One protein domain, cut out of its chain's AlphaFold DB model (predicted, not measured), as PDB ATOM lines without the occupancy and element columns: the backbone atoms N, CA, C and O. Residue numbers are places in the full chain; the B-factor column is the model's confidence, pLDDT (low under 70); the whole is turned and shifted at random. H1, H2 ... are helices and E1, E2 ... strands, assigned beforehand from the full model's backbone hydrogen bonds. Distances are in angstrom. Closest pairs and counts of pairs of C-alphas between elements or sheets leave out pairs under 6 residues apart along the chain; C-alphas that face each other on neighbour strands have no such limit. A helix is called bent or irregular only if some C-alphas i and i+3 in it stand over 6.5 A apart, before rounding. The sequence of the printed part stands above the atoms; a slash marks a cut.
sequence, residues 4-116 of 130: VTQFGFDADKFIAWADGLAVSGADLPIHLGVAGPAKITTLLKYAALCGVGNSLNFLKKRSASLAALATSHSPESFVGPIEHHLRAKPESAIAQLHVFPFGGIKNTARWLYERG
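What this domain is: This is residues 4 to 116 of the 130 residues of an uncharacterized protein of Mesorhizobium sp. M1A.F.Ca.IN.020.06.1.1 (UniProt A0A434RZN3). A narrow ribbon of two parallel strands, E1 and E2, has the two longest helices, H1 and H5, packed along it, while H2, H3 and H4 form a looser group toward the end where E1 finishes. H6 follows E2 and folds back near that same end of the ribbon, touching no other helix. The printed part has 113 residues with six named helices and two named strands, in the order H1 E1 H2 H3 H4 H5 E2 H6, and its class is mostly helix. It is compact, with a radius of gyration of the C-alphas of 14.3 A and spans of 44 by 31 by 24 A.

Where its parts are: Find C-alpha 30 at (221.504, 310.700, 194.574); from there E1 runs through residues 30 to 35, 16.1 A long. E2, residues 94 to 100, is 16.9 A long. H1 begins at C-alpha 11, at (220.034, 297.100, 195.804), and runs 19.0 A through residues 11 to 23. H5, residues 76 to 88, is 17.6 A long; it is neither bent nor irregular, but only just: C-alphas 77 and 80 are 6.1 A apart. Look for H2 at residues 40 to 49, H3 at 53 to 62 and H4 at 66 to 70. H6, residues 105 to 114, ends at C-alpha 114, at (231.160, 296.388, 177.558).

How they stand to each other: Begin at E1 and E2, parallel neighbours at 29 degrees: N 32 and O 96 are 2.9 A apart and N 98 and O 32 are 2.8 A apart, both within hydrogen-bond range. With H2, H3, H4 and H5 between them in the chain, they form a strand-helix-strand unit, two parallel neighbour strands joined through helices. The closest C-alphas of H5 and E1 are those of Val 34 and Phe 78, 7.3 A apart; those of H1 and E2 are Ala 18 and Ile 94, 6.8 A apart. H1 touches H5 with residues 11 to 15 alone, closest at the C-alphas of Ala 11 and Phe 78, 5.1 A. They run the same way at a steep tilt of 37 degrees, only just steep. Farther out, H2 and H3 form a helical hairpin and only just touch, with 3 pairs of C-alphas within 8 A, closest at Ala 47 and Gly 53, 6.9 A; they run opposite ways at a shallow tilt of 17 degrees. H2 touches H4, closest at the C-alphas of Ile 40 and Leu 69, 5.5 A. Residues 38 to 39 pair with residues 72 to 73, antiparallel. H6 is apart from E1 and H5, for instance. Each O i to N i+4 pair is within hydrogen-bond range in H2 and H6; the counts are 8 of 9 in H1, 4 of 6 in H3, 7 of 9 in H5 and 0 of 1 in H4, where 2 of 2 O i to N i+3 pairs are within range.

The domain as a whole: The two C-alphas farthest apart, those of Gly 25 and Ala 67, are 45.4 A apart. The printed part has no cut, and no link is long. Mean pLDDT of the printed part is 86.8; look at residues 60 to 72 for the model's values under 70.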
ATOM      1  N   VAL A   4     226.321 311.183 197.541       96.62
ATOM      2  CA  VAL A   4     226.951 309.957 197.035       96.62
ATOM      3  C   VAL A   4     226.954 308.940 198.161       96.62
ATOM      4  O   VAL A   4     227.479 309.222 199.240       96.62
ATOM      5  N   THR A   5     226.349 307.775 197.941       95.81
ATOM      6  CA  THR A   5     226.309 306.728 198.967       95.81
ATOM      7  C   THR A   5     227.605 305.922 198.986       95.81
ATOM      8  O   THR A   5     228.367 305.882 198.018       95.81
ATOM      9  N   GLN A   6     227.856 305.246 200.107       95.12
ATOM     10  CA  GLN A   6     228.859 304.188 200.144       95.12
ATOM     11  C   GLN A   6     228.395 302.988 199.309       95.12
ATOM     12  O   GLN A   6     227.205 302.858 199.045       95.12
ATOM     13  N   PHE A   7     229.299 302.097 198.904       93.31
ATOM     14  CA  PHE A   7     228.876 300.900 198.175       93.31
ATOM     15  C   PHE A   7     228.102 299.908 199.055       93.31
ATOM     16  O   PHE A   7     228.261 299.863 200.276       93.31
ATOM     17  N   GLY A   8     227.296 299.070 198.413       90.56
ATOM     18  CA  GLY A   8     226.576 297.981 199.058       90.56
ATOM     19  C   GLY A   8     226.411 296.773 198.142       90.56
ATOM     20  O   GLY A   8     226.988 296.687 197.063       90.56
ATOM     21  N   PHE A   9     225.617 295.824 198.620       87.00
ATOM     22  CA  PHE A   9     225.302 294.550 197.974       87.00
ATOM     23  C   PHE A   9     223.790 294.323 197.865       87.00
ATOM     24  O   PHE A   9     223.372 293.392 197.191       87.00
ATOM     25  N   ASP A  10     222.981 295.152 198.531       90.38
ATOM     26  CA  ASP A  10     221.529 295.014 198.657       90.38
ATOM     27  C   ASP A  10     220.854 296.200 197.949       90.38
ATOM     28  O   ASP A  10     220.697 297.274 198.533       90.38
ATOM     29  N   ALA A  11     220.563 296.032 196.656       93.19
ATOM     30  CA  ALA A  11     220.034 297.100 195.804       93.19
ATOM     31  C   ALA A  11     218.658 297.586 196.274       93.19
ATOM     32  O   ALA A  11     218.421 298.791 196.327       93.19
ATOM     33  N   ASP A  12     217.793 296.663 196.698       93.31
ATOM     34  CA  ASP A  12     216.427 296.966 197.129       93.31
ATOM     35  C   ASP A  12     216.419 297.915 198.333       93.31
ATOM     36  O   ASP A  12     215.635 298.863 198.386       93.31
ATOM     37  N   LYS A  13     217.351 297.737 199.280       93.94
ATOM     38  CA  LYS A  13     217.497 298.670 200.410       93.94
ATOM     39  C   LYS A  13     217.984 300.052 199.997       93.94
ATOM     40  O   LYS A  13     217.569 301.036 200.602       93.94
ATOM     41  N   PHE A  14     218.872 300.133 199.010       95.00
ATOM     42  CA  PHE A  14     219.369 301.414 198.504       95.00
ATOM     43  C   PHE A  14     218.261 302.175 197.775       95.00
ATOM     44  O   PHE A  14     218.102 303.374 197.996       95.00
ATOM     45  N   ILE A  15     217.471 301.464 196.971       95.44
ATOM     46  CA  ILE A  15     216.287 301.996 196.293       95.44
ATOM     47  C   ILE A  15     215.269 302.506 197.316       95.44
ATOM     48  O   ILE A  15     214.873 303.668 197.254       95.44
ATOM     49  N   ALA A  16     214.909 301.683 198.306       94.69
ATOM     50  CA  ALA A  16     213.947 302.058 199.339       94.69
ATOM     51  C   ALA A  16     214.407 303.276 200.157       94.69
ATOM     52  O   ALA A  16     213.605 304.151 200.482       94.69
ATOM     53  N   TRP A  17     215.704 303.359 200.473       94.25
ATOM     54  CA  TRP A  17     216.280 304.521 201.148       94.25
ATOM     55  C   TRP A  17     216.202 305.787 200.285       94.25
ATOM     56  O   TRP A  17     215.800 306.835 200.790       94.25
ATOM     57  N   ALA A  18     216.550 305.695 198.998       93.81
ATOM     58  CA  ALA A  18     216.517 306.835 198.084       93.81
ATOM     59  C   ALA A  18     215.086 307.355 197.878       93.81
ATOM     60  O   ALA A  18     214.847 308.560 197.964       93.81
ATOM     61  N   ASP A  19     214.126 306.448 197.692       91.75
ATOM     62  CA  ASP A  19     212.707 306.789 197.584       91.75
ATOM     63  C   ASP A  19     212.165 307.414 198.882       91.75
ATOM     64  O   ASP A  19     211.385 308.363 198.829       91.75
ATOM     65  N   GLY A  20     212.609 306.937 200.049       90.31
ATOM     66  CA  GLY A  20     212.238 307.514 201.344       90.31
ATOM     67  C   GLY A  20     212.793 308.924 201.580       90.31
ATOM     68  O   GLY A  20     212.158 309.721 202.269       90.31
ATOM     69  N   LEU A  21     213.947 309.261 200.993       86.00
ATOM     70  CA  LEU A  21     214.532 310.605 201.079       86.00
ATOM     71  C   LEU A  21     213.755 311.641 200.268       86.00
ATOM     72  O   LEU A  21     213.618 312.776 200.715       86.00
ATOM     73  N   ALA A  22     213.202 311.258 199.119       76.94
ATOM     74  CA  ALA A  22     212.358 312.163 198.340       76.94
ATOM     75  C   ALA A  22     211.125 312.617 199.148       76.94
ATOM     76  O   ALA A  22     210.713 313.774 199.083       76.94
ATOM     77  N   VAL A  23     210.581 311.730 199.992       74.44
ATOM     78  CA  VAL A  23     209.422 312.019 200.855       74.44
ATOM     79  C   VAL A  23     209.749 313.032 201.963       74.44
ATOM     80  O   VAL A  23     208.849 313.717 202.445       74.44
ATOM     81  N   SER A  24     211.017 313.188 202.356       76.50
ATOM     82  CA  SER A  24     211.418 314.143 203.402       76.50
ATOM     83  C   SER A  24     211.653 315.572 202.891       76.50
ATOM     84  O   SER A  24     212.054 316.437 203.672       76.50
ATOM     85  N   GLY A  25     211.389 315.840 201.605       74.38
ATOM     86  CA  GLY A  25     211.586 317.152 200.974       74.38
ATOM     87  C   GLY A  25     213.030 317.428 200.544       74.38
ATOM     88  O   GLY A  25     213.366 318.564 200.209       74.38
ATOM     89  N   ALA A  26     213.898 316.413 200.561       77.69
ATOM     90  CA  ALA A  26     215.268 316.520 200.079       77.69
ATOM     91  C   ALA A  26     215.329 316.314 198.556       77.69
ATOM     92  O   ALA A  26     215.196 315.195 198.073       77.69
ATOM     93  N   ASP A  27     215.596 317.391 197.813       82.38
ATOM     94  CA  ASP A  27     215.643 317.403 196.338       82.38
ATOM     95  C   ASP A  27     217.079 317.335 195.776       82.38
ATOM     96  O   ASP A  27     217.443 317.977 194.793       82.38
ATOM     97  N   LEU A  28     217.977 316.616 196.459       90.00
ATOM     98  CA  LEU A  28     219.353 316.459 195.986       90.00
ATOM     99  C   LEU A  28     219.486 315.195 195.130       90.00
ATOM    100  O   LEU A  28     219.115 314.120 195.601       90.00
ATOM    101  N   PRO A  29     220.126 315.272 193.945       94.12
ATOM    102  CA  PRO A  29     220.450 314.093 193.154       94.12
ATOM    103  C   PRO A  29     221.274 313.084 193.957       94.12
ATOM    104  O   PRO A  29     222.267 313.441 194.612       94.12
ATOM    105  N   ILE A  30     220.881 311.817 193.870       96.00
ATOM    106  CA  ILE A  30     221.504 310.700 194.574       96.00
ATOM    107  C   ILE A  30     222.350 309.898 193.590       96.00
ATOM    108  O   ILE A  30     221.873 309.426 192.559       96.00
ATOM    109  N   HIS A  31     223.622 309.711 193.929       97.12
ATOM    110  CA  HIS A  31     224.527 308.816 193.227       97.12
ATOM    111  C   HIS A  31     224.723 307.561 194.076       97.12
ATOM    112  O   HIS A  31     225.323 307.628 195.155       97.12
ATOM    113  N   LEU A  32     224.232 306.415 193.607       97.06
ATOM    114  CA  LEU A  32     224.365 305.168 194.355       97.06
ATOM    115  C   LEU A  32     225.750 304.556 194.141       97.06
ATOM    116  O   LEU A  32     226.165 304.288 193.012       97.06
ATOM    117  N   GLY A  33     226.462 304.333 195.241       96.31
ATOM    118  CA  GLY A  33     227.740 303.646 195.266       96.31
ATOM    119  C   GLY A  33     227.611 302.184 194.846       96.31
ATOM    120  O   GLY A  33     226.850 301.425 195.446       96.31
ATOM    121  N   VAL A  34     228.400 301.761 193.862       94.88
ATOM    122  CA  VAL A  34     228.478 300.369 193.405       94.88
ATOM    123  C   VAL A  34     229.929 299.925 193.303       94.88
ATOM    124  O   VAL A  34     230.798 300.677 192.863       94.88
ATOM    125  N   ALA A  35     230.220 298.696 193.714       94.12
ATOM    126  CA  ALA A  35     231.538 298.121 193.501       94.12
ATOM    127  C   ALA A  35     231.681 297.648 192.047       94.12
ATOM    128  O   ALA A  35     230.850 296.884 191.557       94.12
ATOM    129  N   GLY A  36     232.756 298.062 191.375       94.44
ATOM    130  CA  GLY A  36     233.148 297.488 190.088       94.44
ATOM    131  C   GLY A  36     233.575 296.014 190.214       94.44
ATOM    132  O   GLY A  36     233.683 295.492 191.331       94.44
ATOM    133  N   PRO A  37     233.862 295.330 189.089       93.25
ATOM    134  CA  PRO A  37     234.231 293.915 189.100       93.25
ATOM    135  C   PRO A  37     235.446 293.658 189.993       93.25
ATOM    136  O   PRO A  37     236.494 294.282 189.811       93.25
ATOM    137  N   ALA A  38     235.310 292.750 190.959       91.56
ATOM    138  CA  ALA A  38     236.359 292.418 191.919       91.56
ATOM    139  C   ALA A  38     236.160 291.012 192.505       91.56
ATOM    140  O   ALA A  38     235.065 290.447 192.472       91.56
ATOM    141  N   LYS A  39     237.221 290.456 193.105       88.81
ATOM    142  CA  LYS A  39     237.122 289.222 193.899       88.81
ATOM    143  C   LYS A  39     236.253 289.465 195.132       88.81
ATOM    144  O   LYS A  39     236.365 290.521 195.759       88.81
ATOM    145  N   ILE A  40     235.469 288.467 195.542       84.88
ATOM    146  CA  ILE A  40     234.643 288.574 196.756       84.88
ATOM    147  C   ILE A  40     235.498 288.921 197.982       84.88
ATOM    148  O   ILE A  40     235.117 289.782 198.766       84.88
ATOM    149  N   THR A  41     236.694 288.345 198.116       86.56
ATOM    150  CA  THR A  41     237.623 288.660 199.218       86.56
ATOM    151  C   THR A  41     238.019 290.139 199.269       86.56
ATOM    152  O   THR A  41     238.081 290.724 200.351       86.56
ATOM    153  N   THR A  42     238.224 290.773 198.113       89.62
ATOM    154  CA  THR A  42     238.484 292.215 198.007       89.62
ATOM    155  C   THR A  42     237.275 293.025 198.470       89.62
ATOM    156  O   THR A  42     237.428 293.957 199.259       89.62
ATOM    157  N   LEU A  43     236.073 292.647 198.030       88.06
ATOM    158  CA  LEU A  43     234.832 293.323 198.414       88.06
ATOM    159  C   LEU A  43     234.554 293.197 199.918       88.06
ATOM    160  O   LEU A  43     234.204 294.188 200.552       88.06
ATOM    161  N   LEU A  44     234.784 292.018 200.505       87.19
ATOM    162  CA  LEU A  44     234.667 291.788 201.949       87.19
ATOM    163  C   LEU A  44     235.640 292.666 202.749       87.19
ATOM    164  O   LEU A  44     235.238 293.266 203.746       87.19
ATOM    165  N   LYS A  45     236.896 292.779 202.296       89.38
ATOM    166  CA  LYS A  45     237.909 293.634 202.932       89.38
ATOM    167  C   LYS A  45     237.460 295.095 202.961       89.38
ATOM    168  O   LYS A  45     237.463 295.708 204.025       89.38
ATOM    169  N   TYR A  46     237.064 295.650 201.815       90.25
ATOM    170  CA  TYR A  46     236.623 297.046 201.759       90.25
ATOM    171  C   TYR A  46     235.325 297.269 202.528       90.25
ATOM    172  O   TYR A  46     235.177 298.284 203.198       90.25
ATOM    173  N   ALA A  47     234.417 296.300 202.515       88.12
ATOM    174  CA  ALA A  47     233.154 296.423 203.220       88.12
ATOM    175  C   ALA A  47     233.340 296.489 204.744       88.12
ATOM    176  O   ALA A  47     232.639 297.244 205.419       88.12
ATOM    177  N   ALA A  48     234.311 295.743 205.278       87.75
ATOM    178  CA  ALA A  48     234.701 295.838 206.680       87.75
ATOM    179  C   ALA A  48     235.288 297.220 207.015       87.75
ATOM    180  O   ALA A  48     234.901 297.814 208.016       87.75
ATOM    181  N   LEU A  49     236.163 297.760 206.156       88.75
ATOM    182  CA  LEU A  49     236.764 299.089 206.345       88.75
ATOM    183  C   LEU A  49     235.731 300.225 206.269       88.75
ATOM    184  O   LEU A  49     235.833 301.198 207.006       88.75
ATOM    185  N   CYS A  50     234.731 300.094 205.398       87.00
ATOM    186  CA  CYS A  50     233.687 301.099 205.192       87.00
ATOM    187  C   CYS A  50     232.490 300.953 206.147       87.00
ATOM    188  O   CYS A  50     231.542 301.729 206.047       87.00
ATOM    189  N   GLY A  51     232.489 299.954 207.039       84.25
ATOM    190  CA  GLY A  51     231.415 299.757 208.015       84.25
ATOM    191  C   GLY A  51     230.077 299.284 207.430       84.25
ATOM    192  O   GLY A  51     229.044 299.412 208.084       84.25
ATOM    193  N   VAL A  52     230.048 298.690 206.230       80.75
ATOM    194  CA  VAL A  52     228.795 298.268 205.555       80.75
ATOM    195  C   VAL A  52     228.323 296.867 205.990       80.75
ATOM    196  O   VAL A  52     227.878 296.041 205.188       80.75
ATOM    197  N   GLY A  53     228.398 296.576 207.293       75.81
ATOM    198  CA  GLY A  53     228.179 295.244 207.883       75.81
ATOM    199  C   GLY A  53     226.819 294.599 207.578       75.81
ATOM    200  O   GLY A  53     226.748 293.408 207.273       75.81
ATOM    201  N   ASN A  54     225.733 295.377 207.561       75.00
ATOM    202  CA  ASN A  54     224.409 294.863 207.182       75.00
ATOM    203  C   ASN A  54     224.361 294.405 205.718       75.00
ATOM    204  O   ASN A  54     223.694 293.424 205.387       75.00
ATOM    205  N   SER A  55     225.120 295.082 204.858       73.62
ATOM    206  CA  SER A  55     225.255 294.720 203.454       73.62
ATOM    207  C   SER A  55     226.109 293.461 203.268       73.62
ATOM    208  O   SER A  55     225.850 292.672 202.361       73.62
ATOM    209  N   LEU A  56     227.088 293.220 204.146       72.44
ATOM    210  CA  LEU A  56     227.871 291.979 204.161       72.44
ATOM    211  C   LEU A  56     227.019 290.751 204.491       72.44
ATOM    212  O   LEU A  56     227.206 289.695 203.892       72.44
ATOM    213  N   ASN A  57     226.070 290.878 205.421       71.50
ATOM    214  CA  ASN A  57     225.162 289.780 205.762       71.50
ATOM    215  C   ASN A  57     224.269 289.380 204.580       71.50
ATOM    216  O   ASN A  57     223.970 288.198 204.419       71.50
ATOM    217  N   PHE A  58     223.885 290.335 203.731       75.62
ATOM    218  CA  PHE A  58     223.187 290.044 202.481       75.62
ATOM    219  C   PHE A  58     224.064 289.234 201.516       75.62
ATOM    220  O   PHE A  58     223.629 288.200 201.010       75.62
ATOM    221  N   LEU A  59     225.326 289.639 201.328       71.56
ATOM    222  CA  LEU A  59     226.263 288.914 200.466       71.56
ATOM    223  C   LEU A  59     226.514 287.481 200.963       71.56
ATOM    224  O   LEU A  59     226.459 286.544 200.169       71.56
ATOM    225  N   LYS A  60     226.697 287.290 202.278       69.25
ATOM    226  CA  LYS A  60     226.880 285.961 202.897       69.25
ATOM    227  C   LYS A  60     225.734 284.993 202.586       69.25
ATOM    228  O   LYS A  60     225.992 283.816 202.358       69.25
ATOM    229  N   LYS A  61     224.484 285.477 202.532       69.31
ATOM    230  CA  LYS A  61     223.313 284.654 202.171       69.31
ATOM    231  C   LYS A  61     223.357 284.159 200.720       69.31
ATOM    232  O   LYS A  61     222.771 283.126 200.425       69.31
ATOM    233  N   ARG A  62     224.051 284.875 199.826       64.81
ATOM    234  CA  ARG A  62     224.223 284.508 198.409       64.81
ATOM    235  C   ARG A  62     225.508 283.714 198.137       64.81
ATOM    236  O   ARG A  62     225.582 283.025 197.128       64.81
ATOM    237  N   SER A  63     226.508 283.778 199.021       63.62
ATOM    238  CA  SER A  63     227.841 283.186 198.822       63.62
ATOM    239  C   SER A  63     228.106 281.930 199.666       63.62
ATOM    240  O   SER A  63     229.249 281.698 200.054       63.62
ATOM    241  N   ALA A  64     227.086 281.131 199.992       60.53
ATOM    242  CA  ALA A  64     227.158 280.033 200.972       60.53
ATOM    243  C   ALA A  64     228.160 278.888 200.657       60.53
ATOM    244  O   ALA A  64     228.267 277.944 201.432       60.53
ATOM    245  N   SER A  65     228.921 278.964 199.559       60.34
ATOM    246  CA  SER A  65     229.966 278.005 199.192       60.34
ATOM    247  C   SER A  65     231.353 278.652 199.204       60.34
ATOM    248  O   SER A  65     231.547 279.733 198.648       60.34
ATOM    249  N   LEU A  66     232.351 277.956 199.760       56.97
ATOM    250  CA  LEU A  66     233.767 278.355 199.707       56.97
ATOM    251  C   LEU A  66     234.271 278.548 198.265       56.97
ATOM    252  O   LEU A  66     235.127 279.398 198.031       56.97
ATOM    253  N   ALA A  67     233.699 277.832 197.288       60.16
ATOM    254  CA  ALA A  67     234.021 278.012 195.872       60.16
ATOM    255  C   ALA A  67     233.611 279.400 195.347       60.16
ATOM    256  O   ALA A  67     234.297 279.956 194.493       60.16
ATOM    257  N   ALA A  68     232.550 280.004 195.898       59.84
ATOM    258  CA  ALA A  68     232.120 281.351 195.525       59.84
ATOM    259  C   ALA A  68     233.137 282.420 195.962       59.84
ATOM    260  O   ALA A  68     233.279 283.437 195.300       59.84
ATOM    261  N   LEU A  69     233.918 282.196 197.025       58.78
ATOM    262  CA  LEU A  69     234.952 283.154 197.446       58.78
ATOM    263  C   LEU A  69     236.095 283.291 196.427       58.78
ATOM    264  O   LEU A  69     236.780 284.316 196.412       58.78
ATOM    265  N   ALA A  70     236.291 282.271 195.585       58.44
ATOM    266  CA  ALA A  70     237.264 282.280 194.500       58.44
ATOM    267  C   ALA A  70     236.722 282.918 193.207       58.44
ATOM    268  O   ALA A  70     237.510 283.204 192.304       58.44
ATOM    269  N   THR A  71     235.410 283.166 193.105       64.06
ATOM    270  CA  THR A  71     234.810 283.747 191.901       64.06
ATOM    271  C   THR A  71     234.853 285.276 191.919       64.06
ATOM    272  O   THR A  71     234.895 285.939 192.962       64.06
ATOM    273  N   SER A  72     234.895 285.857 190.719       67.31
ATOM    274  CA  SER A  72     234.712 287.294 190.543       67.31
ATOM    275  C   SER A  72     233.241 287.629 190.769       67.31
ATOM    276  O   SER A  72     232.365 287.001 190.174       67.31
ATOM    277  N   HIS A  73     232.965 288.619 191.612       72.44
ATOM    278  CA  HIS A  73     231.610 289.127 191.782       72.44
ATOM    279  C   HIS A  73     231.260 290.037 190.604       72.44
ATOM    280  O   HIS A  73     232.021 290.954 190.278       72.44
ATOM    281  N   SER A  74     230.108 289.788 189.980       78.50
ATOM    282  CA  SER A  74     229.565 290.665 188.945       78.50
ATOM    283  C   SER A  74     228.797 291.830 189.583       78.50
ATOM    284  O   SER A  74     227.925 291.575 190.419       78.50
ATOM    285  N   PRO A  75     229.064 293.091 189.194       88.88
ATOM    286  CA  PRO A  75     228.280 294.245 189.640       88.88
ATOM    287  C   PRO A  75     226.784 294.163 189.285       88.88
ATOM    288  O   PRO A  75     225.966 294.788 189.956       88.88
ATOM    289  N   GLU A  76     226.406 293.361 188.282       90.06
ATOM    290  CA  GLU A  76     225.028 293.275 187.764       90.06
ATOM    291  C   GLU A  76     223.988 292.867 188.806       90.06
ATOM    292  O   GLU A  76     222.835 293.283 188.728       90.06
ATOM    293  N   SER A  77     224.391 292.102 189.826       84.69
ATOM    294  CA  SER A  77     223.487 291.697 190.909       84.69
ATOM    295  C   SER A  77     222.983 292.875 191.755       84.69
ATOM    296  O   SER A  77     221.993 292.722 192.475       84.69
ATOM    297  N   PHE A  78     223.660 294.024 191.664       90.31
ATOM    298  CA  PHE A  78     223.294 295.289 192.291       90.31
ATOM    299  C   PHE A  78     222.807 296.321 191.259       90.31
ATOM    300  O   PHE A  78     221.831 297.017 191.509       90.31
ATOM    301  N   VAL A  79     223.452 296.395 190.088       94.75
ATOM    302  CA  VAL A  79     223.122 297.363 189.026       94.75
ATOM    303  C   VAL A  79     221.773 297.072 188.364       94.75
ATOM    304  O   VAL A  79     220.948 297.977 188.251       94.75
ATOM    305  N   GLY A  80     221.514 295.821 187.977       94.44
ATOM    306  CA  GLY A  80     220.307 295.440 187.235       94.44
ATOM    307  C   GLY A  80     218.994 295.825 187.934       94.44
ATOM    308  O   GLY A  80     218.132 296.426 187.288       94.44
ATOM    309  N   PRO A  81     218.827 295.546 189.245       95.06
ATOM    310  CA  PRO A  81     217.650 295.987 189.995       95.06
ATOM    311  C   PRO A  81     217.465 297.512 190.015       95.06
ATOM    312  O   PRO A  81     216.340 297.986 189.868       95.06
ATOM    313  N   ILE A  82     218.550 298.287 190.135       95.94
ATOM    314  CA  ILE A  82     218.491 299.760 190.130       95.94
ATOM    315  C   ILE A  82     218.039 300.274 188.766       95.94
ATOM    316  O   ILE A  82     217.158 301.126 188.690       95.94
ATOM    317  N   GLU A  83     218.595 299.746 187.679       94.81
ATOM    318  CA  GLU A  83     218.174 300.137 186.332       94.81
ATOM    319  C   GLU A  83     216.717 299.758 186.048       94.81
ATOM    320  O   GLU A  83     215.998 300.504 185.385       94.81
ATOM    321  N   HIS A  84     216.266 298.601 186.543       96.06
ATOM    322  CA  HIS A  84     214.863 298.209 186.445       96.06
ATOM    323  C   HIS A  84     213.955 299.189 187.197       96.06
ATOM    324  O   HIS A  84     212.962 299.638 186.629       96.06
ATOM    325  N   HIS A  85     214.333 299.573 188.421       95.81
ATOM    326  CA  HIS A  85     213.624 300.591 189.199       95.81
ATOM    327  C   HIS A  85     213.560 301.933 188.468       95.81
ATOM    328  O   HIS A  85     212.479 302.487 188.321       95.81
ATOM    329  N   LEU A  86     214.684 302.418 187.932       94.44
ATOM    330  CA  LEU A  86     214.744 303.686 187.195       94.44
ATOM    331  C   LEU A  86     213.866 303.694 185.936       94.44
ATOM    332  O   LEU A  86     213.251 304.709 185.624       94.44
ATOM    333  N   ARG A  87     213.766 302.564 185.222       95.56
ATOM    334  CA  ARG A  87     212.839 302.435 184.084       95.56
ATOM    335  C   ARG A  87     211.375 302.475 184.518       95.56
ATOM    336  O   ARG A  87     210.550 303.015 183.789       95.56
ATOM    337  N   ALA A  88     211.054 301.883 185.667       95.94
ATOM    338  CA  ALA A  88     209.699 301.872 186.211       95.94
ATOM    339  C   ALA A  88     209.313 303.204 186.876       95.94
ATOM    340  O   ALA A  88     208.128 303.528 186.936       95.94
ATOM    341  N   LYS A  89     210.304 303.960 187.363       92.94
ATOM    342  CA  LYS A  89     210.134 305.188 188.140       92.94
ATOM    343  C   LYS A  89     211.107 306.293 187.683       92.94
ATOM    344  O   LYS A  89     212.101 306.560 188.369       92.94
ATOM    345  N   PRO A  90     210.857 306.926 186.521       89.75
ATOM    346  CA  PRO A  90     211.770 307.916 185.941       89.75
ATOM    347  C   PRO A  90     211.970 309.174 186.798       89.75
ATOM    348  O   PRO A  90     212.970 309.867 186.638       89.75
ATOM    349  N   GLU A  91     211.039 309.473 187.704       89.56
ATOM    350  CA  GLU A  91     211.091 310.609 188.629       89.56
ATOM    351  C   GLU A  91     211.906 310.339 189.907       89.56
ATOM    352  O   GLU A  91     211.938 311.172 190.813       89.56
ATOM    353  N   SER A  92     212.553 309.173 190.017       91.81
ATOM    354  CA  SER A  92     213.420 308.857 191.154       91.81
ATOM    355  C   SER A  92     214.563 309.870 191.303       91.81
ATOM    356  O   SER A  92     215.194 310.273 190.330       91.81
ATOM    357  N   ALA A  93     214.913 310.204 192.549       92.44
ATOM    358  CA  ALA A  93     216.070 311.050 192.855       92.44
ATOM    359  C   ALA A  93     217.425 310.375 192.545       92.44
ATOM    360  O   ALA A  93     218.474 311.021 192.612       92.44
ATOM    361  N   ILE A  94     217.436 309.072 192.235       95.19
ATOM    362  CA  ILE A  94     218.636 308.343 191.816       95.19
ATOM    363  C   ILE A  94     219.035 308.818 190.413       95.19
ATOM    364  O   ILE A  94     218.416 308.461 189.420       95.19
ATOM    365  N   ALA A  95     220.110 309.598 190.332       94.62
ATOM    366  CA  ALA A  95     220.559 310.219 189.088       94.62
ATOM    367  C   ALA A  95     221.705 309.458 188.408       94.62
ATOM    368  O   ALA A  95     221.869 309.528 187.192       94.62
ATOM    369  N   GLN A  96     222.539 308.755 189.181       94.50
ATOM    370  CA  GLN A  96     223.721 308.089 188.636       94.50
ATOM    371  C   GLN A  96     224.194 306.932 189.519       94.50
ATOM    372  O   GLN A  96     223.950 306.892 190.724       94.50
ATOM    373  N   LEU A  97     224.975 306.026 188.936       95.44
ATOM    374  CA  LEU A  97     225.831 305.115 189.689       95.44
ATOM    375  C   LEU A  97     227.227 305.728 189.878       95.44
ATOM    376  O   LEU A  97     227.832 306.252 188.938       95.44
ATOM    377  N   HIS A  98     227.754 305.645 191.099       96.38
ATOM    378  CA  HIS A  98     229.141 305.970 191.425       96.38
ATOM    379  C   HIS A  98     229.937 304.675 191.602       96.38
ATOM    380  O   HIS A  98     229.726 303.928 192.556       96.38
ATOM    381  N   VAL A  99     230.846 304.392 190.670       96.38
ATOM    382  CA  VAL A  99     231.547 303.106 190.618       96.38
ATOM    383  C   VAL A  99     232.869 303.167 191.378       96.38
ATOM    384  O   VAL A  99     233.773 303.911 191.001       96.38
ATOM    385  N   PHE A 100     233.020 302.327 192.399       95.88
ATOM    386  CA  PHE A 100     234.269 302.135 193.132       95.88
ATOM    387  C   PHE A 100     235.117 301.027 192.475       95.88
ATOM    388  O   PHE A 100     234.709 299.859 192.480       95.88
ATOM    389  N   PRO A 101     236.309 301.332 191.921       95.81
ATOM    390  CA  PRO A 101     237.088 300.391 191.113       95.81
ATOM    391  C   PRO A 101     237.962 299.448 191.962       95.81
ATOM    392  O   PRO A 101     239.172 299.334 191.753       95.81
ATOM    393  N   PHE A 102     237.376 298.754 192.943       93.62
ATOM    394  CA  PHE A 102     238.129 297.943 193.914       93.62
ATOM    395  C   PHE A 102     238.940 296.792 193.299       93.62
ATOM    396  O   PHE A 102     239.974 296.416 193.849       93.62
ATOM    397  N   GLY A 103     238.492 296.230 192.172       91.44
ATOM    398  CA  GLY A 103     239.223 295.202 191.415       91.44
ATOM    399  C   GLY A 103     240.176 295.759 190.352       91.44
ATOM    400  O   GLY A 103     240.659 294.998 189.509       91.44
ATOM    401  N   GLY A 104     240.443 297.068 190.392       94.56
ATOM    402  CA  GLY A 104     241.360 297.779 189.510       94.56
ATOM    403  C   GLY A 104     240.655 298.547 188.392       94.56
ATOM    404  O   GLY A 104     239.706 298.063 187.775       94.56
ATOM    405  N   ILE A 105     241.193 299.730 188.081       95.62
ATOM    406  CA  ILE A 105     240.636 300.682 187.104       95.62
ATOM    407  C   ILE A 105     240.422 300.030 185.732       95.62
ATOM    408  O   ILE A 105     239.358 300.189 185.151       95.62
ATOM    409  N   LYS A 106     241.384 299.239 185.235       94.69
ATOM    410  CA  LYS A 106     241.287 298.584 183.917       94.69
ATOM    411  C   LYS A 106     240.084 297.641 183.808       94.69
ATOM    412  O   LYS A 106     239.394 297.636 182.795       94.69
ATOM    413  N   ASN A 107     239.832 296.839 184.846       93.44
ATOM    414  CA  ASN A 107     238.710 295.898 184.857       93.44
ATOM    415  C   ASN A 107     237.375 296.635 184.939       93.44
ATOM    416  O   ASN A 107     236.436 296.278 184.238       93.44
ATOM    417  N   THR A 108     237.313 297.683 185.759       95.12
ATOM    418  CA  THR A 108     236.127 298.531 185.882       95.12
ATOM    419  C   THR A 108     235.825 299.297 184.598       95.12
ATOM    420  O   THR A 108     234.684 299.274 184.155       95.12
ATOM    421  N   ALA A 109     236.831 299.910 183.972       94.81
ATOM    422  CA  ALA A 109     236.678 300.625 182.709       94.81
ATOM    423  C   ALA A 109     236.167 299.695 181.605       94.81
ATOM    424  O   ALA A 109     235.172 300.000 180.961       94.81
ATOM    425  N   ARG A 110     236.791 298.519 181.445       94.25
ATOM    426  CA  ARG A 110     236.336 297.501 180.490       94.25
ATOM    427  C   ARG A 110     234.874 297.110 180.714       94.25
ATOM    428  O   ARG A 110     234.113 297.120 179.761       94.25
ATOM    429  N   TRP A 111     234.478 296.834 181.956       94.06
ATOM    430  CA  TRP A 111     233.082 296.518 182.284       94.06
ATOM    431  C   TRP A 111     232.117 297.665 181.937       94.06
ATOM    432  O   TRP A 111     231.013 297.413 181.463       94.06
ATOM    433  N   LEU A 112     232.528 298.922 182.127       94.44
ATOM    434  CA  LEU A 112     231.716 300.085 181.756       94.44
ATOM    435  C   LEU A 112     231.568 300.242 180.236       94.44
ATOM    436  O   LEU A 112     230.468 300.556 179.785       94.44
ATOM    437  N   TYR A 113     232.624 299.978 179.463       94.06
ATOM    438  CA  TYR A 113     232.567 299.961 177.996       94.06
ATOM    439  C   TYR A 113     231.728 298.797 177.458       94.06
ATOM    440  O   TYR A 113     230.857 299.009 176.622       94.06
ATOM    441  N   GLU A 114     231.926 297.578 177.969       92.88
ATOM    442  CA  GLU A 114     231.160 296.388 177.558       92.88
ATOM    443  C   GLU A 114     229.654 296.554 177.813       92.88
ATOM    444  O   GLU A 114     228.833 296.050 177.051       92.88
ATOM    445  N   ARG A 115     229.283 297.302 178.859       91.00
ATOM    446  CA  ARG A 115     227.889 297.674 179.149       91.00
ATOM    447  C   ARG A 115     227.353 298.838 178.318       91.00
ATOM    448  O   ARG A 115     226.187 299.186 178.471       91.00
ATOM    449  N   GLY A 116     228.191 299.505 177.527       91.25
ATOM    450  CA  GLY A 116     227.846 300.753 176.841       91.25
ATOM    451  C   GLY A 116     227.602 301.940 177.782       91.25
ATOM    452  O   GLY A 116     227.063 302.958 177.355       91.25
TER     453      GLY A 116